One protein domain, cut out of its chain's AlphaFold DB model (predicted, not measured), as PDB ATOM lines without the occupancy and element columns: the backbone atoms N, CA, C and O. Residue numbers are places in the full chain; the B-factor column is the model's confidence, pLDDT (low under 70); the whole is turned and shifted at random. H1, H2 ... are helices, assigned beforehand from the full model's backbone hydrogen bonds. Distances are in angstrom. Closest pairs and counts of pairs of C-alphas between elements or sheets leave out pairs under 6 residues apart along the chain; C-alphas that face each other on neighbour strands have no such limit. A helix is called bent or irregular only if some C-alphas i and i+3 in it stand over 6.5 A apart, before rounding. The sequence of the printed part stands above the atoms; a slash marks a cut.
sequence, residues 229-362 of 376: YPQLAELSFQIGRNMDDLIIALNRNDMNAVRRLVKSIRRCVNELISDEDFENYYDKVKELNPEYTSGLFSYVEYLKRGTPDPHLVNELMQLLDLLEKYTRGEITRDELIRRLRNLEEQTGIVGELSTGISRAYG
ATOM      1  N   TYR A 229      41.403 -36.607 -14.007       96.31
ATOM      2  CA  TYR A 229      41.546 -35.771 -12.803       96.31
ATOM      3  C   TYR A 229      40.380 -35.913 -11.802       96.31
ATOM      4  O   TYR A 229      39.742 -34.921 -11.431       96.31
ATOM      5  N   PRO A 230      40.072 -37.126 -11.311       94.88
ATOM      6  CA  PRO A 230      38.908 -37.354 -10.451       94.88
ATOM      7  C   PRO A 230      38.959 -36.561  -9.134       94.88
ATOM      8  O   PRO A 230      37.929 -36.088  -8.652       94.88
ATOM      9  N   GLN A 231      40.149 -36.398  -8.544       95.00
ATOM     10  CA  GLN A 231      40.320 -35.679  -7.277       95.00
ATOM     11  C   GLN A 231      40.177 -34.161  -7.462       95.00
ATOM     12  O   GLN A 231      39.446 -33.522  -6.706       95.00
ATOM     13  N   LEU A 232      40.790 -33.593  -8.507       96.62
ATOM     14  CA  LEU A 232      40.679 -32.163  -8.821       96.62
ATOM     15  C   LEU A 232      39.254 -31.763  -9.214       96.62
ATOM     16  O   LEU A 232      38.780 -30.702  -8.798       96.62
ATOM     17  N   ALA A 233      38.545 -32.631  -9.942       96.00
ATOM     18  CA  ALA A 233      37.130 -32.445 -10.251       96.00
ATOM     19  C   ALA A 233      36.269 -32.397  -8.984       96.00
ATOM     20  O   ALA A 233      35.426 -31.512  -8.832       96.00
ATOM     21  N   GLU A 234      36.514 -33.298  -8.034       95.12
ATOM     22  CA  GLU A 234      35.795 -33.312  -6.762       95.12
ATOM     23  C   GLU A 234      36.075 -32.055  -5.923       95.12
ATOM     24  O   GLU A 234      35.141 -31.441  -5.402       95.12
ATOM     25  N   LEU A 235      37.340 -31.638  -5.821       96.62
ATOM     26  CA  LEU A 235      37.719 -30.414  -5.111       96.62
ATOM     27  C   LEU A 235      37.089 -29.177  -5.752       96.62
ATOM     28  O   LEU A 235      36.504 -28.358  -5.044       96.62
ATOM     29  N   SER A 236      37.132 -29.078  -7.082       96.25
ATOM     30  CA  SER A 236      36.504 -27.983  -7.825       96.25
ATOM     31  C   SER A 236      35.002 -27.950  -7.578       96.25
ATOM     32  O   SER A 236      34.471 -26.935  -7.140       96.25
ATOM     33  N   PHE A 237      34.310 -29.077  -7.745       95.62
ATOM     34  CA  PHE A 237      32.874 -29.151  -7.490       95.62
ATOM     35  C   PHE A 237      32.515 -28.707  -6.061       95.62
ATOM     36  O   PHE A 237      31.569 -27.939  -5.863       95.62
ATOM     37  N   GLN A 238      33.292 -29.133  -5.057       95.38
ATOM     38  CA  GLN A 238      33.099 -28.702  -3.670       95.38
ATOM     39  C   GLN A 238      33.329 -27.203  -3.483       95.38
ATOM     40  O   GLN A 238      32.553 -26.568  -2.769       95.38
ATOM     41  N   ILE A 239      34.364 -26.629  -4.100       94.81
ATOM     42  CA  ILE A 239      34.618 -25.185  -4.060       94.81
ATOM     43  C   ILE A 239      33.431 -24.448  -4.677       94.81
ATOM     44  O   ILE A 239      32.824 -23.631  -3.990       94.81
ATOM     45  N   GLY A 240      33.045 -24.780  -5.912       92.69
ATOM     46  CA  GLY A 240      31.959 -24.112  -6.631       92.69
ATOM     47  C   GLY A 240      30.640 -24.144  -5.858       92.69
ATOM     48  O   GLY A 240      29.994 -23.111  -5.690       92.69
ATOM     49  N   ARG A 241      30.274 -25.303  -5.298       94.19
ATOM     50  CA  ARG A 241      29.080 -25.433  -4.453       94.19
ATOM     51  C   ARG A 241      29.186 -24.626  -3.157       94.19
ATOM     52  O   ARG A 241      28.248 -23.920  -2.793       94.19
ATOM     53  N   ASN A 242      30.321 -24.710  -2.460       94.69
ATOM     54  CA  ASN A 242      30.527 -23.974  -1.213       94.69
ATOM     55  C   ASN A 242      30.541 -22.454  -1.441       94.69
ATOM     56  O   ASN A 242      30.178 -21.715  -0.528       94.69
ATOM     57  N   MET A 243      30.937 -21.979  -2.628       88.31
ATOM     58  CA  MET A 243      30.848 -20.563  -3.002       88.31
ATOM     59  C   MET A 243      29.399 -20.083  -3.077       88.31
ATOM     60  O   MET A 243      29.087 -19.008  -2.567       88.31
ATOM     61  N   ASP A 244      28.498 -20.878  -3.655       88.56
ATOM     62  CA  ASP A 244      27.073 -20.535  -3.673       88.56
ATOM     63  C   ASP A 244      26.465 -20.527  -2.275       88.56
ATOM     64  O   ASP A 244      25.810 -19.556  -1.878       88.56
ATOM     65  N   ASP A 245      26.762 -21.556  -1.481       91.88
ATOM     66  CA  ASP A 245      26.330 -21.616  -0.087       91.88
ATOM     67  C   ASP A 245      26.894 -20.434   0.727       91.88
ATOM     68  O   ASP A 245      26.217 -19.907   1.615       91.88
ATOM     69  N   LEU A 246      28.109 -19.968   0.406       90.50
ATOM     70  CA  LEU A 246      28.754 -18.827   1.058       90.50
ATOM     71  C   LEU A 246      28.016 -17.525   0.746       90.50
ATOM     72  O   LEU A 246      27.723 -16.762   1.668       90.50
ATOM     73  N   ILE A 247      27.657 -17.286  -0.516       84.81
ATOM     74  CA  ILE A 247      26.869 -16.111  -0.920       84.81
ATOM     75  C   ILE A 247      25.500 -16.122  -0.230       84.81
ATOM     76  O   ILE A 247      25.051 -15.095   0.287       84.81
ATOM     77  N   ILE A 248      24.842 -17.280  -0.159       86.81
ATOM     78  CA  ILE A 248      23.563 -17.430   0.548       86.81
ATOM     79  C   ILE A 248      23.728 -17.139   2.048       86.81
ATOM     80  O   ILE A 248      22.906 -16.425   2.629       86.81
ATOM     81  N   ALA A 249      24.782 -17.658   2.682       88.56
ATOM     82  CA  ALA A 249      25.067 -17.428   4.096       88.56
ATOM     83  C   ALA A 249      25.349 -15.947   4.401       88.56
ATOM     84  O   ALA A 249      24.835 -15.420   5.389       88.56
ATOM     85  N   LEU A 250      26.098 -15.263   3.530       83.12
ATOM     86  CA  LEU A 250      26.364 -13.825   3.626       83.12
ATOM     87  C   LEU A 250      25.071 -13.007   3.532       83.12
ATOM     88  O   LEU A 250      24.814 -12.174   4.398       83.12
ATOM     89  N   ASN A 251      24.209 -13.309   2.553       79.50
ATOM     90  CA  ASN A 251      22.895 -12.668   2.400       79.50
ATOM     91  C   ASN A 251      21.997 -12.838   3.636       79.50
ATOM     92  O   ASN A 251      21.219 -11.950   3.978       79.50
ATOM     93  N   ARG A 252      22.092 -13.987   4.313       87.25
ATOM     94  CA  ARG A 252      21.337 -14.289   5.540       87.25
ATOM     95  C   ARG A 252      22.016 -13.787   6.813       87.25
ATOM     96  O   ARG A 252      21.461 -13.955   7.895       87.25
ATOM     97  N   ASN A 253      23.200 -13.188   6.693       83.44
ATOM     98  CA  ASN A 253      24.038 -12.763   7.808       83.44
ATOM     99  C   ASN A 253      24.377 -13.904   8.800       83.44
ATOM    100  O   ASN A 253      24.563 -13.666   9.994       83.44
ATOM    101  N   ASP A 254      24.471 -15.149   8.315       89.81
ATOM    102  CA  ASP A 254      24.836 -16.321   9.122       89.81
ATOM    103  C   ASP A 254      26.363 -16.462   9.204       89.81
ATOM    104  O   ASP A 254      26.998 -17.214   8.458       89.81
ATOM    105  N   MET A 255      26.972 -15.735  10.141       88.56
ATOM    106  CA  MET A 255      28.433 -15.700  10.306       88.56
ATOM    107  C   MET A 255      29.050 -17.058  10.670       88.56
ATOM    108  O   MET A 255      30.210 -17.316  10.341       88.56
ATOM    109  N   ASN A 256      28.288 -17.954  11.305       91.19
ATOM    110  CA  ASN A 256      28.763 -19.300  11.619       91.19
ATOM    111  C   ASN A 256      28.853 -20.162  10.356       91.19
ATOM    112  O   ASN A 256      29.821 -20.911  10.186       91.19
ATOM    113  N   ALA A 257      27.869 -20.064   9.459       92.94
ATOM    114  CA  ALA A 257      27.933 -20.703   8.149       92.94
ATOM    115  C   ALA A 257      29.064 -20.116   7.294       92.94
ATOM    116  O   ALA A 257      29.891 -20.887   6.809       92.94
ATOM    117  N   VAL A 258      29.177 -18.785   7.212       91.00
ATOM    118  CA  VAL A 258      30.261 -18.098   6.484       91.00
ATOM    119  C   VAL A 258      31.629 -18.599   6.950       91.00
ATOM    120  O   VAL A 258      32.435 -19.049   6.138       91.00
ATOM    121  N   ARG A 259      31.882 -18.623   8.266       92.69
ATOM    122  CA  ARG A 259      33.171 -19.072   8.814       92.69
ATOM    123  C   ARG A 259      33.490 -20.531   8.477       92.69
ATOM    124  O   ARG A 259      34.645 -20.854   8.199       92.69
ATOM    125  N   ARG A 260      32.496 -21.426   8.521       95.75
ATOM    126  CA  ARG A 260      32.682 -22.846   8.162       95.75
ATOM    127  C   ARG A 260      32.978 -23.013   6.672       95.75
ATOM    128  O   ARG A 260      33.904 -23.742   6.328       95.75
ATOM    129  N   LEU A 261      32.232 -22.318   5.817       95.69
ATOM    130  CA  LEU A 261      32.379 -22.382   4.362       95.69
ATOM    131  C   LEU A 261      33.722 -21.812   3.906       95.69
ATOM    132  O   LEU A 261      34.428 -22.481   3.162       95.69
ATOM    133  N   VAL A 262      34.145 -20.664   4.442       94.69
ATOM    134  CA  VAL A 262      35.467 -20.072   4.162       94.69
ATOM    135  C   VAL A 262      36.601 -21.045   4.492       94.69
ATOM    136  O   VAL A 262      37.509 -21.232   3.685       94.69
ATOM    137  N   LYS A 263      36.540 -21.719   5.649       94.94
ATOM    138  CA  LYS A 263      37.536 -22.741   6.015       94.94
ATOM    139  C   LYS A 263      37.518 -23.941   5.070       94.94
ATOM    140  O   LYS A 263      38.583 -24.429   4.704       94.94
ATOM    141  N   SER A 264      36.328 -24.410   4.694       96.00
ATOM    142  CA  SER A 264      36.154 -25.529   3.764       96.00
ATOM    143  C   SER A 264      36.748 -25.210   2.391       96.00
ATOM    144  O   SER A 264      37.585 -25.958   1.897       96.00
ATOM    145  N   ILE A 265      36.383 -24.056   1.827       95.81
ATOM    146  CA  ILE A 265      36.869 -23.568   0.534       95.81
ATOM    147  C   ILE A 265      38.386 -23.429   0.557       95.81
ATOM    148  O   ILE A 265      39.053 -23.962  -0.318       95.81
ATOM    149  N   ARG A 266      38.940 -22.781   1.588       95.81
ATOM    150  CA  ARG A 266      40.389 -22.618   1.737       95.81
ATOM    151  C   ARG A 266      41.123 -23.954   1.727       95.81
ATOM    152  O   ARG A 266      42.141 -24.086   1.060       95.81
ATOM    153  N   ARG A 267      40.617 -24.937   2.475       96.88
ATOM    154  CA  ARG A 267      41.200 -26.280   2.501       96.88
ATOM    155  C   ARG A 267      41.196 -26.896   1.100       96.88
ATOM    156  O   ARG A 267      42.240 -27.347   0.656       96.88
ATOM    157  N   CYS A 268      40.057 -26.864   0.409       96.75
ATOM    158  CA  CYS A 268      39.945 -27.429  -0.935       96.75
ATOM    159  C   CYS A 268      40.847 -26.713  -1.948       96.75
ATOM    160  O   CYS A 268      41.477 -27.382  -2.754       96.75
ATOM    161  N   VAL A 269      40.951 -25.380  -1.889       95.50
ATOM    162  CA  VAL A 269      41.861 -24.603  -2.749       95.50
ATOM    163  C   VAL A 269      43.310 -25.002  -2.486       95.50
ATOM    164  O   VAL A 269      44.032 -25.270  -3.435       95.50
ATOM    165  N   ASN A 270      43.727 -25.105  -1.220       96.31
ATOM    166  CA  ASN A 270      45.085 -25.525  -0.869       96.31
ATOM    167  C   ASN A 270      45.418 -26.939  -1.371       96.31
ATOM    168  O   ASN A 270      46.527 -27.163  -1.839       96.31
ATOM    169  N   GLU A 271      44.477 -27.882  -1.263       96.31
ATOM    170  CA  GLU A 271      44.647 -29.241  -1.798       96.31
ATOM    171  C   GLU A 271      44.743 -29.215  -3.331       96.31
ATOM    172  O   GLU A 271      45.626 -29.840  -3.909       96.31
ATOM    173  N   LEU A 272      43.898 -28.418  -3.986       95.12
ATOM    174  CA  LEU A 272      43.829 -28.313  -5.440       95.12
ATOM    175  C   LEU A 272      45.094 -27.697  -6.054       95.12
ATOM    176  O   LEU A 272      45.591 -28.222  -7.037       95.12
ATOM    177  N   ILE A 273      45.659 -26.642  -5.456       94.56
ATOM    178  CA  ILE A 273      46.897 -26.003  -5.953       94.56
ATOM    179  C   ILE A 273      48.173 -26.771  -5.592       94.56
ATOM    180  O   ILE A 273      49.251 -26.417  -6.061       94.56
ATOM    181  N   SER A 274      48.077 -27.762  -4.699       94.56
ATOM    182  CA  SER A 274      49.215 -28.616  -4.339       94.56
ATOM    183  C   SER A 274      49.462 -29.740  -5.345       94.56
ATOM    184  O   SER A 274      50.507 -30.384  -5.286       94.56
ATOM    185  N   ASP A 275      48.509 -29.968  -6.248       95.19
ATOM    186  CA  ASP A 275      48.594 -30.959  -7.311       95.19
ATOM    187  C   ASP A 275      49.360 -30.392  -8.519       95.19
ATOM    188  O   ASP A 275      49.081 -29.285  -8.983       95.19
ATOM    189  N   GLU A 276      50.329 -31.152  -9.030       94.06
ATOM    190  CA  GLU A 276      51.180 -30.743 -10.157       94.06
ATOM    191  C   GLU A 276      50.385 -30.588 -11.463       94.06
ATOM    192  O   GLU A 276      50.771 -29.806 -12.334       94.06
ATOM    193  N   ASP A 277      49.252 -31.283 -11.593       95.31
ATOM    194  CA  ASP A 277      48.406 -31.249 -12.783       95.31
ATOM    195  C   ASP A 277      47.372 -30.106 -12.772       95.31
ATOM    196  O   ASP A 277      46.588 -29.973 -13.719       95.31
ATOM    197  N   PHE A 278      47.351 -29.263 -11.732       95.81
ATOM    198  CA  PHE A 278      46.325 -28.231 -11.547       95.81
ATOM    199  C   PHE A 278      46.180 -27.277 -12.744       95.81
ATOM    200  O   PHE A 278      45.055 -27.028 -13.181       95.81
ATOM    201  N   GLU A 279      47.278 -26.768 -13.306       94.25
ATOM    202  CA  GLU A 279      47.216 -25.835 -14.446       94.25
ATOM    203  C   GLU A 279      46.612 -26.499 -15.695       94.25
ATOM    204  O   GLU A 279      45.712 -25.951 -16.329       94.25
ATOM    205  N   ASN A 280      47.026 -27.732 -15.998       95.81
ATOM    206  CA  ASN A 280      46.496 -28.508 -17.123       95.81
ATOM    207  C   ASN A 280      45.009 -28.850 -16.923       95.81
ATOM    208  O   ASN A 280      44.198 -28.796 -17.851       95.81
ATOM    209  N   TYR A 281      44.627 -29.179 -15.689       96.94
ATOM    210  CA  TYR A 281      43.234 -29.383 -15.315       96.94
ATOM    211  C   TYR A 281      42.403 -28.099 -15.481       96.94
ATOM    212  O   TYR A 281      41.304 -28.157 -16.039       96.94
ATOM    213  N   TYR A 282      42.926 -26.943 -15.060       95.56
ATOM    214  CA  TYR A 282      42.269 -25.643 -15.218       95.56
ATOM    215  C   TYR A 282      41.947 -25.329 -16.682       95.56
ATOM    216  O   TYR A 282      40.798 -24.994 -16.989       95.56
ATOM    217  N   ASP A 283      42.913 -25.511 -17.584       95.31
ATOM    218  CA  ASP A 283      42.710 -25.281 -19.016       95.31
ATOM    219  C   ASP A 283      41.588 -26.175 -19.563       95.31
ATOM    220  O   ASP A 283      40.631 -25.692 -20.175       95.31
ATOM    221  N   LYS A 284      41.620 -27.474 -19.242       96.44
ATOM    222  CA  LYS A 284      40.594 -28.430 -19.687       96.44
ATOM    223  C   LYS A 284      39.197 -28.096 -19.158       96.44
ATOM    224  O   LYS A 284      38.221 -28.223 -19.897       96.44
ATOM    225  N   VAL A 285      39.079 -27.656 -17.905       95.81
ATOM    226  CA  VAL A 285      37.798 -27.227 -17.317       95.81
ATOM    227  C   VAL A 285      37.272 -25.963 -17.994       95.81
ATOM    228  O   VAL A 285      36.081 -25.870 -18.306       95.81
ATOM    229  N   LYS A 286      38.141 -24.976 -18.238       92.88
ATOM    230  CA  LYS A 286      37.780 -23.694 -18.862       92.88
ATOM    231  C   LYS A 286      37.165 -23.873 -20.240       92.88
ATOM    232  O   LYS A 286      36.222 -23.153 -20.582       92.88
ATOM    233  N   GLU A 287      37.653 -24.846 -20.993       94.69
ATOM    234  CA  GLU A 287      37.162 -25.133 -22.330       94.69
ATOM    235  C   GLU A 287      35.846 -25.941 -22.371       94.69
ATOM    236  O   GLU A 287      35.272 -26.076 -23.455       94.69
ATOM    237  N   LEU A 288      35.359 -26.502 -21.254       95.56
ATOM    238  CA  LEU A 288      34.057 -27.186 -21.221       95.56
ATOM    239  C   LEU A 288      32.922 -26.196 -21.487       95.56
ATOM    240  O   LEU A 288      32.950 -25.067 -20.987       95.56
ATOM    241  N   ASN A 289      31.891 -26.617 -22.217       94.56
ATOM    242  CA  ASN A 289      30.696 -25.810 -22.441       94.56
ATOM    243  C   ASN A 289      29.478 -26.379 -21.685       94.56
ATOM    244  O   ASN A 289      28.887 -27.366 -22.133       94.56
ATOM    245  N   PRO A 290      29.048 -25.738 -20.578       92.44
ATOM    246  CA  PRO A 290      27.888 -26.164 -19.797       92.44
ATOM    247  C   PRO A 290      26.602 -26.304 -20.621       92.44
ATOM    248  O   PRO A 290      25.835 -27.237 -20.378       92.44
ATOM    249  N   GLU A 291      26.381 -25.439 -21.619       91.44
ATOM    250  CA  GLU A 291      25.156 -25.413 -22.437       91.44
ATOM    251  C   GLU A 291      24.912 -26.719 -23.206       91.44
ATOM    252  O   GLU A 291      23.772 -27.056 -23.513       91.44
ATOM    253  N   TYR A 292      25.976 -27.470 -23.490       91.94
ATOM    254  CA  TYR A 292      25.932 -28.721 -24.246       91.94
ATOM    255  C   TYR A 292      26.089 -29.958 -23.354       91.94
ATOM    256  O   TYR A 292      26.324 -31.052 -23.848       91.94
ATOM    257  N   THR A 293      25.946 -29.829 -22.035       87.81
ATOM    258  CA  THR A 293      26.016 -30.984 -21.115       87.81
ATOM    259  C   THR A 293      24.646 -31.488 -20.666       87.81
ATOM    260  O   THR A 293      24.526 -32.245 -19.698       87.81
ATOM    261  N   SER A 294      23.599 -31.080 -21.387       83.19
ATOM    262  CA  SER A 294      22.210 -31.473 -21.148       83.19
ATOM    263  C   SER A 294      21.835 -31.243 -19.666       83.19
ATOM    264  O   SER A 294      21.994 -30.138 -19.144       83.19
ATOM    265  N   GLY A 295      21.370 -32.259 -18.934       84.06
ATOM    266  CA  GLY A 295      21.005 -32.128 -17.516       84.06
ATOM    267  C   GLY A 295      22.178 -32.047 -16.525       84.06
ATOM    268  O   GLY A 295      21.924 -31.995 -15.321       84.06
ATOM    269  N   LEU A 296      23.435 -32.035 -16.985       92.44
ATOM    270  CA  LEU A 296      24.632 -31.852 -16.147       92.44
ATOM    271  C   LEU A 296      25.128 -30.398 -16.100       92.44
ATOM    272  O   LEU A 296      26.159 -30.140 -15.481       92.44
ATOM    273  N   PHE A 297      24.370 -29.450 -16.665       93.06
ATOM    274  CA  PHE A 297      24.700 -28.019 -16.703       93.06
ATOM    275  C   PHE A 297      25.266 -27.495 -15.375       93.06
ATOM    276  O   PHE A 297      26.381 -26.981 -15.325       93.06
ATOM    277  N   SER A 298      24.532 -27.689 -14.273       91.62
ATOM    278  CA  SER A 298      24.940 -27.184 -12.958       91.62
ATOM    279  C   SER A 298      26.230 -27.822 -12.458       91.62
ATOM    280  O   SER A 298      27.028 -27.150 -11.819       91.62
ATOM    281  N   TYR A 299      26.454 -29.107 -12.743       94.81
ATOM    282  CA  TYR A 299      27.691 -29.779 -12.351       94.81
ATOM    283  C   TYR A 299      28.898 -29.148 -13.051       94.81
ATOM    284  O   TYR A 299      29.878 -28.819 -12.391       94.81
ATOM    285  N   VAL A 300      28.799 -28.912 -14.362       95.75
ATOM    286  CA  VAL A 300      29.878 -28.282 -15.136       95.75
ATOM    287  C   VAL A 300      30.086 -26.828 -14.724       95.75
ATOM    288  O   VAL A 300      31.229 -26.418 -14.549       95.75
ATOM    289  N   GLU A 301      29.019 -26.066 -14.479       93.19
ATOM    290  CA  GLU A 301      29.117 -24.715 -13.906       93.19
ATOM    291  C   GLU A 301      29.868 -24.716 -12.569       93.19
ATOM    292  O   GLU A 301      30.799 -23.936 -12.378       93.19
ATOM    293  N   TYR A 302      29.542 -25.644 -11.662       94.31
ATOM    294  CA  TYR A 302      30.260 -25.773 -10.394       94.31
ATOM    295  C   TYR A 302      31.720 -26.180 -10.568       94.31
ATOM    296  O   TYR A 302      32.548 -25.721  -9.789       94.31
ATOM    297  N   LEU A 303      32.062 -27.003 -11.565       95.50
ATOM    298  CA  LEU A 303      33.463 -27.282 -11.886       95.50
ATOM    299  C   LEU A 303      34.168 -26.007 -12.343       95.50
ATOM    300  O   LEU A 303      35.150 -25.606 -11.728       95.50
ATOM    301  N   LYS A 304      33.630 -25.315 -13.355       93.69
ATOM    302  CA  LYS A 304      34.242 -24.102 -13.924       93.69
ATOM    303  C   LYS A 304      34.413 -22.993 -12.899       93.69
ATOM    304  O   LYS A 304      35.464 -22.363 -12.837       93.69
ATOM    305  N   ARG A 305      33.393 -22.775 -12.079       88.31
ATOM    306  CA  ARG A 305      33.421 -21.812 -10.980       88.31
ATOM    307  C   ARG A 305      34.199 -22.311  -9.771       88.31
ATOM    308  O   ARG A 305      34.564 -21.537  -8.905       88.31
ATOM    309  N   GLY A 306      34.406 -23.608  -9.654       91.31
ATOM    310  CA  GLY A 306      35.146 -24.224  -8.567       91.31
ATOM    311  C   GLY A 306      36.648 -24.260  -8.785       91.31
ATOM    312  O   GLY A 306      37.402 -24.383  -7.824       91.31
ATOM    313  N   THR A 307      37.078 -24.155 -10.038       94.00
ATOM    314  CA  THR A 307      38.482 -24.167 -10.432       94.00
ATOM    315  C   THR A 307      38.991 -22.727 -10.561       94.00
ATOM    316  O   THR A 307      38.690 -22.061 -11.556       94.00
ATOM    317  N   PRO A 308      39.720 -22.196  -9.558       89.75
ATOM    318  CA  PRO A 308      40.252 -20.840  -9.625       89.75
ATOM    319  C   PRO A 308      41.270 -20.699 -10.756       89.75
ATOM    320  O   PRO A 308      41.949 -21.657 -11.109       89.75
ATOM    321  N   ASP A 309      41.387 -19.488 -11.297       90.12
ATOM    322  CA  ASP A 309      42.491 -19.149 -12.193       90.12
ATOM    323  C   ASP A 309      43.816 -19.256 -11.418       90.12
ATOM    324  O   ASP A 309      43.911 -18.627 -10.356       90.12
ATOM    325  N   PRO A 310      44.820 -20.017 -11.905       90.69
ATOM    326  CA  PRO A 310      46.123 -20.144 -11.252       90.69
ATOM    327  C   PRO A 310      46.763 -18.796 -10.899       90.69
ATOM    328  O   PRO A 310      47.378 -18.660  -9.840       90.69
ATOM    329  N   HIS A 311      46.556 -17.765 -11.724       89.00
ATOM    330  CA  HIS A 311      47.094 -16.426 -11.487       89.00
ATOM    331  C   HIS A 311      46.323 -15.615 -10.439       89.00
ATOM    332  O   HIS A 311      46.859 -14.623  -9.956       89.00
ATOM    333  N   LEU A 312      45.102 -16.026 -10.073       87.50
ATOM    334  CA  LEU A 312      44.232 -15.333  -9.110       87.50
ATOM    335  C   LEU A 312      44.060 -16.095  -7.786       87.50
ATOM    336  O   LEU A 312      43.257 -15.708  -6.931       87.50
ATOM    337  N   VAL A 313      44.787 -17.201  -7.595       89.75
ATOM    338  CA  VAL A 313      44.727 -18.006  -6.364       89.75
ATOM    339  C   VAL A 313      45.086 -17.165  -5.138       89.75
ATOM    340  O   VAL A 313      44.428 -17.270  -4.102       89.75
ATOM    341  N   ASN A 314      46.110 -16.315  -5.237       89.19
ATOM    342  CA  ASN A 314      46.560 -15.495  -4.114       89.19
ATOM    343  C   ASN A 314      45.478 -14.500  -3.682       89.19
ATOM    344  O   ASN A 314      45.231 -14.323  -2.490       89.19
ATOM    345  N   GLU A 315      44.798 -13.885  -4.639       87.31
ATOM    346  CA  GLU A 315      43.712 -12.940  -4.424       87.31
ATOM    347  C   GLU A 315      42.476 -13.626  -3.852       87.31
ATOM    348  O   GLU A 315      41.862 -13.112  -2.914       87.31
ATOM    349  N   LEU A 316      42.163 -14.835  -4.324       88.06
ATOM    350  CA  LEU A 316      41.132 -15.667  -3.714       88.06
ATOM    351  C   LEU A 316      41.455 -15.954  -2.240       88.06
ATOM    352  O   LEU A 316      40.597 -15.791  -1.369       88.06
ATOM    353  N   MET A 317      42.694 -16.334  -1.935       90.62
ATOM    354  CA  MET A 317      43.126 -16.609  -0.562       90.62
ATOM    355  C   MET A 317      43.069 -15.358   0.327       90.62
ATOM    356  O   MET A 317      42.614 -15.443   1.472       90.62
ATOM    357  N   GLN A 318      43.430 -14.188  -0.205       89.25
ATOM    358  CA  GLN A 318      43.271 -12.905   0.488       89.25
ATOM    359  C   GLN A 318      41.797 -12.576   0.761       89.25
ATOM    360  O   GLN A 318      41.459 -12.116   1.854       89.25
ATOM    361  N   LEU A 319      40.898 -12.834  -0.191       87.38
ATOM    362  CA  LEU A 319      39.461 -12.631  -0.004       87.38
ATOM    363  C   LEU A 319      38.914 -13.539   1.109       87.38
ATOM    364  O   LEU A 319      38.172 -13.078   1.981       87.38
ATOM    365  N   LEU A 320      39.336 -14.805   1.140       90.56
ATOM    366  CA  LEU A 320      38.985 -15.740   2.212       90.56
ATOM    367  C   LEU A 320      39.533 -15.284   3.577       90.56
ATOM    368  O   LEU A 320      38.841 -15.431   4.588       90.56
ATOM    369  N   ASP A 321      40.730 -14.687   3.634       91.00
ATOM    370  CA  ASP A 321      41.281 -14.091   4.863       91.00
ATOM    371  C   ASP A 321      40.428 -12.926   5.366       91.00
ATOM    372  O   ASP A 321      40.163 -12.817   6.566       91.00
ATOM    373  N   LEU A 322      39.990 -12.047   4.463       89.31
ATOM    374  CA  LEU A 322      39.142 -10.908   4.812       89.31
ATOM    375  C   LEU A 322      37.792 -11.361   5.363       89.31
ATOM    376  O   LEU A 322      37.365 -10.868   6.409       89.31
ATOM    377  N   LEU A 323      37.152 -12.331   4.709       89.19
ATOM    378  CA  LEU A 323      35.901 -12.907   5.193       89.19
ATOM    379  C   LEU A 323      36.080 -13.566   6.562       89.19
ATOM    380  O   LEU A 323      35.248 -13.382   7.450       89.19
ATOM    381  N   GLU A 324      37.183 -14.278   6.785       90.62
ATOM    382  CA  GLU A 324      37.452 -14.873   8.091       90.62
ATOM    383  C   GLU A 324      37.639 -13.806   9.183       90.62
ATOM    384  O   GLU A 324      37.016 -13.912  10.242       90.62
ATOM    385  N   LYS A 325      38.417 -12.747   8.922       90.50
ATOM    386  CA  LYS A 325      38.577 -11.611   9.849       90.50
ATOM    387  C   LYS A 325      37.243 -10.939  10.164       90.50
ATOM    388  O   LYS A 325      36.966 -10.637  11.325       90.50
ATOM    389  N   TYR A 326      36.391 -10.766   9.155       87.75
ATOM    390  CA  TYR A 326      35.053 -10.208   9.332       87.75
ATOM    391  C   TYR A 326      34.189 -11.085  10.247       87.75
ATOM    392  O   TYR A 326      33.624 -10.586  11.217       87.75
ATOM    393  N   THR A 327      34.169 -12.407  10.035       88.06
ATOM    394  CA  THR A 327      33.400 -13.333  10.898       88.06
ATOM    395  C   THR A 327      33.887 -13.379  12.349       88.06
ATOM    396  O   THR A 327      33.139 -13.791  13.234       88.06
ATOM    397  N   ARG A 328      35.137 -12.979  12.608       88.75
ATOM    398  CA  ARG A 328      35.721 -12.880  13.955       88.75
ATOM    399  C   ARG A 328      35.499 -11.511  14.609       88.75
ATOM    400  O   ARG A 328      35.864 -11.341  15.766       88.75
ATOM    401  N   GLY A 329      34.913 -10.552  13.887       85.88
ATOM    402  CA  GLY A 329      34.735  -9.174  14.349       85.88
ATOM    403  C   GLY A 329      36.024  -8.346  14.351       85.88
ATOM    404  O   GLY A 329      36.051  -7.277  14.951       85.88
ATOM    405  N   GLU A 330      37.091  -8.820  13.696       90.69
ATOM    406  CA  GLU A 330      38.383  -8.119  13.629       90.69
ATOM    407  C   GLU A 330      38.342  -6.917  12.669       90.69
ATOM    408  O   GLU A 330      39.129  -5.982  12.808       90.69
ATOM    409  N   ILE A 331      37.427  -6.931  11.695       88.31
ATOM    410  CA  ILE A 331      37.189  -5.823  10.762       88.31
ATOM    411  C   ILE A 331      35.700  -5.488  10.695       88.31
ATOM    412  O   ILE A 331      34.843  -6.361  10.844       88.31
ATOM    413  N   THR A 332      35.390  -4.215  10.454       82.94
ATOM    414  CA  THR A 332      34.010  -3.751  10.280       82.94
ATOM    415  C   THR A 332      33.486  -4.099   8.888       82.94
ATOM    416  O   THR A 332      34.246  -4.366   7.956       82.94
ATOM    417  N   ARG A 333      32.159  -4.058   8.730       76.12
ATOM    418  CA  ARG A 333      31.495  -4.239   7.432       76.12
ATOM    419  C   ARG A 333      31.979  -3.221   6.396       76.12
ATOM    420  O   ARG A 333      32.261  -3.605   5.268       76.12
ATOM    421  N   ASP A 334      32.110  -1.955   6.786       78.62
ATOM    422  CA  ASP A 334      32.566  -0.892   5.883       78.62
ATOM    423  C   ASP A 334      34.012  -1.118   5.431       78.62
ATOM    424  O   ASP A 334      34.345  -0.903   4.267       78.62
ATOM    425  N   GLU A 335      34.862  -1.627   6.327       82.50
ATOM    426  CA  GLU A 335      36.241  -1.978   5.993       82.50
ATOM    427  C   GLU A 335      36.318  -3.202   5.069       82.50
ATOM    428  O   GLU A 335      37.118  -3.205   4.134       82.50
ATOM    429  N   LEU A 336      35.466  -4.216   5.276       81.75
ATOM    430  CA  LEU A 336      35.350  -5.364   4.369       81.75
ATOM    431  C   LEU A 336      34.952  -4.901   2.961       81.75
ATOM    432  O   LEU A 336      35.638  -5.210   1.992       81.75
ATOM    433  N   ILE A 337      33.885  -4.111   2.862       75.88
ATOM    434  CA  ILE A 337      33.378  -3.550   1.606       75.88
ATOM    435  C   ILE A 337      34.451  -2.722   0.887       75.88
ATOM    436  O   ILE A 337      34.663  -2.878  -0.315       75.88
ATOM    437  N   ARG A 338      35.161  -1.849   1.614       78.50
ATOM    438  CA  ARG A 338      36.229  -1.015   1.045       78.50
ATOM    439  C   ARG A 338      37.348  -1.861   0.441       78.50
ATOM    440  O   ARG A 338      37.871  -1.510  -0.611       78.50
ATOM    441  N   ARG A 339      37.719  -2.964   1.095       77.50
ATOM    442  CA  ARG A 339      38.760  -3.877   0.601       77.50
ATOM    443  C   ARG A 339      38.285  -4.749  -0.556       77.50
ATOM    444  O   ARG A 339      39.080  -5.029  -1.442       77.50
ATOM    445  N   LEU A 340      37.009  -5.127  -0.571       72.31
ATOM    446  CA  LEU A 340      36.405  -5.889  -1.664       72.31
ATOM    447  C   LEU A 340      36.314  -5.082  -2.958       72.31
ATOM    448  O   LEU A 340      36.601  -5.631  -4.015       72.31
ATOM    449  N   ARG A 341      36.038  -3.772  -2.888       69.62
ATOM    450  CA  ARG A 341      36.071  -2.885  -4.068       69.62
ATOM    451  C   ARG A 341      37.405  -2.905  -4.810       69.62
ATOM    452  O   ARG A 341      37.416  -2.864  -6.029       69.62
ATOM    453  N   ASN A 342      38.521  -3.029  -4.092       68.75
ATOM    454  CA  ASN A 342      39.843  -3.144  -4.720       68.75
ATOM    455  C   ASN A 342      40.039  -4.484  -5.456       68.75
ATOM    456  O   ASN A 342      40.967  -4.609  -6.246       68.75
ATOM    457  N   LEU A 343      39.192  -5.481  -5.179       67.38
ATOM    458  CA  LEU A 343      39.191  -6.806  -5.805       67.38
ATOM    459  C   LEU A 343      38.059  -6.970  -6.844       67.38
ATOM    460  O   LEU A 343      38.090  -7.926  -7.609       67.38
ATOM    461  N   GLU A 344      37.070  -6.061  -6.901       59.59
ATOM    462  CA  GLU A 344      35.949  -6.101  -7.869       59.59
ATOM    463  C   GLU A 344      36.399  -5.927  -9.325       59.59
ATOM    464  O   GLU A 344      35.702  -6.371 -10.232       59.59
ATOM    465  N   GLU A 345      37.565  -5.321  -9.563       59.91
ATOM    466  CA  GLU A 345      38.133  -5.164 -10.911       59.91
ATOM    467  C   GLU A 345      38.647  -6.494 -11.507       59.91
ATOM    468  O   GLU A 345      39.018  -6.537 -12.681       59.91
ATOM    469  N   GLN A 346      38.654  -7.590 -10.734       63.09
ATOM    470  CA  GLN A 346      39.106  -8.910 -11.182       63.09
ATOM    471  C   GLN A 346      37.968  -9.781 -11.743       63.09
ATOM    472  O   GLN A 346      36.830  -9.749 -11.276       63.09
ATOM    473  N   THR A 347      38.279 -10.611 -12.742       56.44
ATOM    474  CA  THR A 347      37.321 -11.530 -13.385       56.44
ATOM    475  C   THR A 347      37.268 -12.906 -12.708       56.44
ATOM    476  O   THR A 347      38.226 -13.332 -12.068       56.44
ATOM    477  N   GLY A 348      36.172 -13.650 -12.897       62.22
ATOM    478  CA  GLY A 348      36.013 -15.017 -12.379       62.22
ATOM    479  C   GLY A 348      35.540 -15.066 -10.921       62.22
ATOM    480  O   GLY A 348      34.809 -14.185 -10.474       62.22
ATOM    481  N   ILE A 349      35.961 -16.096 -10.175       62.81
ATOM    482  CA  ILE A 349      35.523 -16.369  -8.790       62.81
ATOM    483  C   ILE A 349      35.687 -15.155  -7.870       62.81
ATOM    484  O   ILE A 349      34.805 -14.867  -7.061       62.81
ATOM    485  N   VAL A 350      36.815 -14.446  -7.979       61.03
ATOM    486  CA  VAL A 350      37.123 -13.289  -7.126       61.03
ATOM    487  C   VAL A 350      36.121 -12.159  -7.375       61.03
ATOM    488  O   VAL A 350      35.550 -11.627  -6.422       61.03
ATOM    489  N   GLY A 351      35.824 -11.861  -8.643       63.09
ATOM    490  CA  GLY A 351      34.836 -10.852  -9.030       63.09
ATOM    491  C   GLY A 351      33.405 -11.228  -8.645       63.09
ATOM    492  O   GLY A 351      32.660 -10.391  -8.135       63.09
ATOM    493  N   GLU A 352      33.014 -12.492  -8.823       66.12
ATOM    494  CA  GLU A 352      31.683 -12.980  -8.445       66.12
ATOM    495  C   GLU A 352      31.451 -12.949  -6.937       66.12
ATOM    496  O   GLU A 352      30.389 -12.511  -6.490       66.12
ATOM    497  N   LEU A 353      32.434 -13.386  -6.147       65.94
ATOM    498  CA  LEU A 353      32.365 -13.296  -4.692       65.94
ATOM    499  C   LEU A 353      32.318 -11.848  -4.249       65.94
ATOM    500  O   LEU A 353      31.456 -11.501  -3.448       65.94
ATOM    501  N   SER A 354      33.196 -11.004  -4.789       65.06
ATOM    502  CA  SER A 354      33.225  -9.589  -4.440       65.06
ATOM    503  C   SER A 354      31.882  -8.919  -4.745       65.06
ATOM    504  O   SER A 354      31.257  -8.351  -3.851       65.06
ATOM    505  N   THR A 355      31.337  -9.135  -5.947       67.50
ATOM    506  CA  THR A 355      30.013  -8.636  -6.355       67.50
ATOM    507  C   THR A 355      28.886  -9.214  -5.495       67.50
ATOM    508  O   THR A 355      27.968  -8.495  -5.097       67.50
ATOM    509  N   GLY A 356      28.927 -10.517  -5.204       63.78
ATOM    510  CA  GLY A 356      27.946 -11.203  -4.365       63.78
ATOM    511  C   GLY A 356      27.919 -10.643  -2.946       63.78
ATOM    512  O   GLY A 356      26.844 -10.351  -2.423       63.78
ATOM    513  N   ILE A 357      29.092 -10.407  -2.355       65.94
ATOM    514  CA  ILE A 357      29.247  -9.779  -1.041       65.94
ATOM    515  C   ILE A 357      28.766  -8.319  -1.092       65.94
ATOM    516  O   ILE A 357      27.970  -7.901  -0.250       65.94
ATOM    517  N   SER A 358      29.172  -7.550  -2.102       65.56
ATOM    518  CA  SER A 358      28.740  -6.163  -2.300       65.56
ATOM    519  C   SER A 358      27.219  -6.039  -2.431       65.56
ATOM    520  O   SER A 358      26.624  -5.143  -1.829       65.56
ATOM    521  N   ARG A 359      26.550  -6.963  -3.139       67.06
ATOM    522  CA  ARG A 359      25.078  -7.020  -3.241       67.06
ATOM    523  C   ARG A 359      24.414  -7.422  -1.927       67.06
ATOM    524  O   ARG A 359      23.470  -6.748  -1.518       67.06
ATOM    525  N   ALA A 360      24.927  -8.451  -1.248       58.44
ATOM    526  CA  ALA A 360      24.439  -8.895   0.063       58.44
ATOM    527  C   ALA A 360      24.431  -7.764   1.096       58.44
ATOM    528  O   ALA A 360      23.552  -7.675   1.953       58.44
ATOM    529  N   TYR A 361      25.399  -6.858   0.971       63.94
ATOM    530  CA  TYR A 361      25.583  -5.728   1.862       63.94
ATOM    531  C   TYR A 361      25.240  -4.370   1.226       63.94
ATOM    532  O   TYR A 361      25.633  -3.335   1.767       63.94
ATOM    533  N   GLY A 362      24.424  -4.342   0.168       52.84
ATOM    534  CA  GLY A 362      23.707  -3.137  -0.261       52.84
ATOM    535  C   GLY A 362      24.489  -2.129  -1.105       52.84
ATOM    536  O   GLY A 362      24.154  -0.946  -1.087       52.84
TER     537      GLY A 362
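Overview. This is residues 229 to 362 of the 376 residues of an uncharacterized protein of Thermoprotei archaeon (UniProt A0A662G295). Four helices, H1, H2, H5 and H7, stand as a ring-shaped bundle, roughly side by side, with H6 packed outside on H5 and H7. At one end of the bundle H4 crosses H1, and the short H3 lies at that same end, near the first residues of H1 and H5 and the last of H2. The printed part has 134 residues with seven named helices, H1 to H7 in chain order, and no named strand; the class is all helix. It is compact, with a radius of gyration of the C-alphas of 14.7 A and spans of 41 by 31 by 27 A.

Arrangement. H1, residues 230 to 251, and H2, residues 255 to 273, form a helical hairpin; they touch, closest at the C-alphas of Ile 239 and Ile 265, 5.4 A apart, at a shallow tilt of 24 degrees, opposite ways. H3, residues 278 to 286, and H4, residues 294 to 306, form a hairpin that only just touches, with 3 pairs of C-alphas within 8 A, the closest being Val 285 and Lys 304 at 5.8 A. H4 touches residues 233 to 243 of H1, about perpendicular at 82 degrees; the closest C-alphas, of Gly 240 and Gly 306, are 3.7 A apart. H5, residues 310 to 327, touches H2 at a shallow tilt of 23 degrees, opposite ways, closest at the C-alphas of Met 255 and Thr 327, 5.5 A. H6, residues 333 to 341, forms a hairpin with H5 at a shallow tilt of 9 degrees; the closest C-alphas, of Leu 322 and Leu 336, are 6.7 A apart. H7, residues 349 to 360, touches residues 312 to 319 of H5, closest at the C-alphas of Leu 316 and Val 350, 5.8 A. H7 also touches residues 243 to 251 of H1, closest at the C-alphas of Asn 251 and Ala 360, 4.7 A. H1 and H5 are apart, as are H2 and H7. Every O i to N i+4 pair is within hydrogen-bond range in H1, H2, H3, H6 and H7; H4 has 7 of 9 and H5 12 of 14.

Along the chain. H1 begins at C-alpha 230 (38.908, -37.354, -10.451) and is 32.1 A long; H2 measures 26.7 A and H5 26.4 A. H4 and H5 are irregular: C-alphas 295 and 298 are 7.8 A apart, and C-alphas 311 and 314 are 7.5 A apart. H7 ends at C-alpha 360 (24.439, -8.895, 0.063).

Size, cuts and confidence. The two C-alphas farthest apart, of Ser 294 and Glu 330, are 44.9 A apart. The printed part has no cut and no long link. The mean pLDDT of the printed part is 86.5, and residues 341 to 362 are under 70.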